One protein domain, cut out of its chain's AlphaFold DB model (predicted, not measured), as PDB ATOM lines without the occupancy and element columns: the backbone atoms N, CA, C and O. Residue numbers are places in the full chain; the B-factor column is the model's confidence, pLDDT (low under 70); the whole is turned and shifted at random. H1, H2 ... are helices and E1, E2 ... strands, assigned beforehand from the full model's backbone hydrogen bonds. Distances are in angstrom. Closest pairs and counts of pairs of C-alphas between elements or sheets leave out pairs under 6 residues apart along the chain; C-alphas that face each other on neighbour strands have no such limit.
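Overview. This is residues 117 to 158 of the 178 residues of a protein of Culex quinquefasciatus (UniProt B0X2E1). The chain makes one elongated ring, with H2 along one long side, H1 at one end, and residues 148 to 154 turning back at the other end to the short strand E1, which is paired with residues 117 to 118. Residues 121 to 127, of which 125 to 127 belong to H1, stick out. The 42 printed residues hold, in order, H1, H2 and E1, and the class is mostly helix. The whole is only just compact, close to loose, with a radius of gyration of the C-alphas of 10.8 A, and spans 31 by 18 by 15 A.

Arrangement. H2, residues 136 to 147, and E1, residues 155 to 157, have 3 pairs of C-alphas within 8 A; the closest are those of Ala 138 and Thr 157, 6.8 A apart. E1 pairs with no named strand, but residues 117 to 118 pair antiparallel with its residues 155 to 156. H1, residues 125 to 130, is apart from H2 and from E1. In H1 and H2 every O i to N i+4 pair is within hydrogen-bond range.

Along the chain. H2 is 16.6 A long, from C-alpha 136 at (148.684, 126.574, 180.065). H1, 8.8 A, begins at C-alpha 125 (147.124, 142.226, 185.390). E1, 6.3 A, ends at C-alpha 157 (141.756, 129.288, 172.135).

Size, cuts and confidence. The two farthest C-alphas, Arg 126 and Ser 148, are 30.8 A apart. The printed part has no cut and no long link. Residues 121 to 132 have pLDDT under 70.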
ATOM      1  N   THR A 117     141.422 135.371 171.853       87.31
ATOM      2  CA  THR A 117     142.814 135.538 171.435       87.31
ATOM      3  C   THR A 117     143.736 135.460 172.646       87.31
ATOM      4  O   THR A 117     143.667 136.319 173.519       87.31
ATOM      5  N   PHE A 118     144.655 134.498 172.655       86.88
ATOM      6  CA  PHE A 118     145.713 134.360 173.653       86.88
ATOM      7  C   PHE A 118     147.097 134.706 173.060       86.88
ATOM      8  O   PHE A 118     147.408 134.273 171.951       86.88
ATOM      9  N   PRO A 119     147.973 135.438 173.771       83.56
ATOM     10  CA  PRO A 119     147.685 136.162 175.004       83.56
ATOM     11  C   PRO A 119     146.678 137.296 174.755       83.56
ATOM     12  O   PRO A 119     146.757 138.013 173.749       83.56
ATOM     13  N   GLY A 120     145.723 137.424 175.678       72.75
ATOM     14  CA  GLY A 120     144.663 138.429 175.619       72.75
ATOM     15  C   GLY A 120     145.196 139.853 175.747       72.75
ATOM     16  O   GLY A 120     146.298 140.091 176.236       72.75
ATOM     17  N   GLN A 121     144.395 140.828 175.313       59.56
ATOM     18  CA  GLN A 121     144.711 142.252 175.478       59.56
ATOM     19  C   GLN A 121     144.200 142.845 176.799       59.56
ATOM     20  O   GLN A 121     144.267 144.068 176.947       59.56
ATOM     21  N   SER A 122     143.695 142.030 177.744       60.28
ATOM     22  CA  SER A 122     143.186 142.564 179.014       60.28
ATOM     23  C   SER A 122     144.264 143.427 179.667       60.28
ATOM     24  O   SER A 122     145.410 143.005 179.828       60.28
ATOM     25  N   ARG A 123     143.906 144.678 179.971       52.72
ATOM     26  CA  ARG A 123     144.796 145.634 180.639       52.72
ATOM     27  C   ARG A 123     144.929 145.323 182.128       52.72
ATOM     28  O   ARG A 123     145.820 145.879 182.772       52.72
ATOM     29  N   ASP A 124     144.071 144.454 182.658       60.16
ATOM     30  CA  ASP A 124     144.053 144.107 184.066       60.16
ATOM     31  C   ASP A 124     144.997 142.931 184.351       60.16
ATOM     32  O   ASP A 124     144.782 141.784 183.954       60.16
ATOM     33  N   LYS A 125     146.099 143.224 185.048       57.28
ATOM     34  CA  LYS A 125     147.124 142.226 185.390       57.28
ATOM     35  C   LYS A 125     146.590 141.132 186.322       57.28
ATOM     36  O   LYS A 125     147.190 140.062 186.388       57.28
ATOM     37  N   ARG A 126     145.489 141.393 187.042       54.06
ATOM     38  CA  ARG A 126     144.865 140.434 187.969       54.06
ATOM     39  C   ARG A 126     144.129 139.320 187.230       54.06
ATOM     40  O   ARG A 126     144.333 138.159 187.567       54.06
ATOM     41  N   GLU A 127     143.383 139.656 186.180       58.50
ATOM     42  CA  GLU A 127     142.728 138.678 185.297       58.50
ATOM     43  C   GLU A 127     143.766 137.821 184.560       58.50
ATOM     44  O   GLU A 127     143.635 136.603 184.478       58.50
ATOM     45  N   GLN A 128     144.865 138.437 184.106       57.97
ATOM     46  CA  GLN A 128     145.981 137.710 183.490       57.97
ATOM     47  C   GLN A 128     146.657 136.721 184.454       57.97
ATOM     48  O   GLN A 128     147.120 135.674 184.012       57.97
ATOM     49  N   GLN A 129     146.734 137.044 185.751       55.31
ATOM     50  CA  GLN A 129     147.354 136.192 186.774       55.31
ATOM     51  C   GLN A 129     146.425 135.088 187.290       55.31
ATOM     52  O   GLN A 129     146.905 133.989 187.560       55.31
ATOM     53  N   GLN A 130     145.119 135.348 187.404       55.97
ATOM     54  CA  GLN A 130     144.138 134.340 187.828       55.97
ATOM     55  C   GLN A 130     143.933 133.245 186.770       55.97
ATOM     56  O   GLN A 130     143.705 132.094 187.126       55.97
ATOM     57  N   ASN A 131     144.136 133.567 185.490       65.31
ATOM     58  CA  ASN A 131     143.912 132.647 184.374       65.31
ATOM     59  C   ASN A 131     145.155 131.886 183.875       65.31
ATOM     60  O   ASN A 131     145.050 131.120 182.922       65.31
ATOM     61  N   VAL A 132     146.346 132.032 184.474       67.44
ATOM     62  CA  VAL A 132     147.572 131.400 183.920       67.44
ATOM     63  C   VAL A 132     147.447 129.872 183.798       67.44
ATOM     64  O   VAL A 132     147.927 129.294 182.823       67.44
ATOM     65  N   GLY A 133     146.778 129.216 184.752       81.38
ATOM     66  CA  GLY A 133     146.530 127.770 184.699       81.38
ATOM     67  C   GLY A 133     145.576 127.362 183.569       81.38
ATOM     68  O   GLY A 133     145.842 126.386 182.861       81.38
ATOM     69  N   GLU A 134     144.526 128.157 183.355       87.44
ATOM     70  CA  GLU A 134     143.464 127.922 182.370       87.44
ATOM     71  C   GLU A 134     143.943 128.013 180.914       87.44
ATOM     72  O   GLU A 134     143.314 127.435 180.036       87.44
ATOM     73  N   TYR A 135     145.066 128.688 180.644       90.12
ATOM     74  CA  TYR A 135     145.642 128.815 179.294       90.12
ATOM     75  C   TYR A 135     147.030 128.171 179.164       90.12
ATOM     76  O   TYR A 135     147.778 128.463 178.227       90.12
ATOM     77  N   SER A 136     147.392 127.276 180.087       90.81
ATOM     78  CA  SER A 136     148.684 126.574 180.065       90.81
ATOM     79  C   SER A 136     148.936 125.817 178.751       90.81
ATOM     80  O   SER A 136     150.059 125.828 178.239       90.81
ATOM     81  N   HIS A 137     147.895 125.241 178.139       90.44
ATOM     82  CA  HIS A 137     147.968 124.583 176.828       90.44
ATOM     83  C   HIS A 137     148.279 125.566 175.691       90.44
ATOM     84  O   HIS A 137     149.103 125.270 174.824       90.44
ATOM     85  N   ALA A 138     147.664 126.749 175.705       90.19
ATOM     86  CA  ALA A 138     147.888 127.783 174.699       90.19
ATOM     87  C   ALA A 138     149.300 128.375 174.807       90.19
ATOM     88  O   ALA A 138     149.972 128.577 173.791       90.19
ATOM     89  N   GLN A 139     149.778 128.582 176.038       89.50
ATOM     90  CA  GLN A 139     151.146 129.016 176.305       89.50
ATOM     91  C   GLN A 139     152.165 127.986 175.798       89.50
ATOM     92  O   GLN A 139     153.047 128.337 175.012       89.50
ATOM     93  N   GLY A 140     151.991 126.705 176.148       90.00
ATOM     94  CA  GLY A 140     152.864 125.626 175.675       90.00
ATOM     95  C   GLY A 140     152.901 125.507 174.146       90.00
ATOM     96  O   GLY A 140     153.971 125.334 173.559       90.00
ATOM     97  N   HIS A 141     151.756 125.686 173.478       89.94
ATOM     98  CA  HIS A 141     151.682 125.697 172.014       89.94
ATOM     99  C   HIS A 141     152.483 126.851 171.390       89.94
ATOM    100  O   HIS A 141     153.211 126.653 170.411       89.94
ATOM    101  N   LEU A 142     152.371 128.062 171.947       89.25
ATOM    102  CA  LEU A 142     153.133 129.221 171.475       89.25
ATOM    103  C   LEU A 142     154.637 129.030 171.672       89.25
ATOM    104  O   LEU A 142     155.409 129.355 170.768       89.25
ATOM    105  N   ASP A 143     155.061 128.465 172.801       89.56
ATOM    106  CA  ASP A 143     156.477 128.224 173.083       89.56
ATOM    107  C   ASP A 143     157.077 127.176 172.131       89.56
ATOM    108  O   ASP A 143     158.163 127.384 171.581       89.56
ATOM    109  N   GLN A 144     156.328 126.117 171.804       89.06
ATOM    110  CA  GLN A 144     156.725 125.135 170.788       89.06
ATOM    111  C   GLN A 144     156.817 125.751 169.377       89.06
ATOM    112  O   GLN A 144     157.745 125.471 168.608       89.06
ATOM    113  N   LYS A 145     155.874 126.629 169.017       87.38
ATOM    114  CA  LYS A 145     155.899 127.359 167.739       87.38
ATOM    115  C   LYS A 145     157.083 128.325 167.660       87.38
ATOM    116  O   LYS A 145     157.742 128.405 166.625       87.38
ATOM    117  N   ARG A 146     157.398 129.023 168.750       86.62
ATOM    118  CA  ARG A 146     158.574 129.904 168.835       86.62
ATOM    119  C   ARG A 146     159.869 129.118 168.650       86.62
ATOM    120  O   ARG A 146     160.712 129.531 167.859       86.62
ATOM    121  N   ALA A 147     159.987 127.959 169.298       86.69
ATOM    122  CA  ALA A 147     161.141 127.073 169.146       86.69
ATOM    123  C   ALA A 147     161.324 126.556 167.704       86.69
ATOM    124  O   ALA A 147     162.450 126.336 167.268       86.69
ATOM    125  N   SER A 148     160.239 126.421 166.935       86.50
ATOM    126  CA  SER A 148     160.269 126.029 165.514       86.50
ATOM    127  C   SER A 148     160.452 127.203 164.535       86.50
ATOM    128  O   SER A 148     160.316 127.025 163.326       86.50
ATOM    129  N   GLY A 149     160.774 128.407 165.026       82.00
ATOM    130  CA  GLY A 149     161.045 129.585 164.190       82.00
ATOM    131  C   GLY A 149     159.792 130.293 163.659       82.00
ATOM    132  O   GLY A 149     159.880 131.152 162.779       82.00
ATOM    133  N   SER A 150     158.612 129.957 164.184       80.12
ATOM    134  CA  SER A 150     157.359 130.616 163.818       80.12
ATOM    135  C   SER A 150     157.301 132.058 164.329       80.12
ATOM    136  O   SER A 150     157.621 132.343 165.481       80.12
ATOM    137  N   ARG A 151     156.784 132.969 163.494       77.94
ATOM    138  CA  ARG A 151     156.531 134.377 163.855       77.94
ATOM    139  C   ARG A 151     155.183 134.613 164.552       77.94
ATOM    140  O   ARG A 151     154.890 135.750 164.916       77.94
ATOM    141  N   PHE A 152     154.352 133.581 164.729       75.31
ATOM    142  CA  PHE A 152     153.056 133.727 165.399       75.31
ATOM    143  C   PHE A 152     153.237 134.093 166.879       75.31
ATOM    144  O   PHE A 152     153.844 133.351 167.644       75.31
ATOM    145  N   GLN A 153     152.690 135.248 167.271       79.94
ATOM    146  CA  GLN A 153     152.739 135.772 168.645       79.94
ATOM    147  C   GLN A 153     151.432 135.554 169.417       79.94
ATOM    148  O   GLN A 153     151.369 135.867 170.603       79.94
ATOM    149  N   LYS A 154     150.385 135.077 168.738       85.12
ATOM    150  CA  LYS A 154     149.039 134.894 169.283       85.12
ATOM    151  C   LYS A 154     148.394 133.637 168.704       85.12
ATOM    152  O   LYS A 154     148.760 133.213 167.607       85.12
ATOM    153  N   VAL A 155     147.433 133.083 169.428       87.81
ATOM    154  CA  VAL A 155     146.654 131.896 169.069       87.81
ATOM    155  C   VAL A 155     145.201 132.083 169.510       87.81
ATOM    156  O   VAL A 155     144.949 132.713 170.533       87.81
ATOM    157  N   GLY A 156     144.248 131.574 168.729       88.38
ATOM    158  CA  GLY A 156     142.851 131.469 169.148       88.38
ATOM    159  C   GLY A 156     142.654 130.239 170.035       88.38
ATOM    160  O   GLY A 156     143.105 129.156 169.665       88.38
ATOM    161  N   THR A 157     142.018 130.385 171.192       89.38
ATOM    162  CA  THR A 157     141.756 129.288 172.135       89.38
ATOM    163  C   THR A 157     140.555 129.608 173.025       89.38
ATOM    164  O   THR A 157     140.125 130.752 173.091       89.38
ATOM    165  N   LEU A 158     140.047 128.604 173.731       89.62
ATOM    166  CA  LEU A 158     139.231 128.766 174.932       89.62
ATOM    167  C   LEU A 158     140.085 128.523 176.185       89.62
ATOM    168  O   LEU A 158     141.199 127.973 176.078       89.62
TER     169      LEU A 158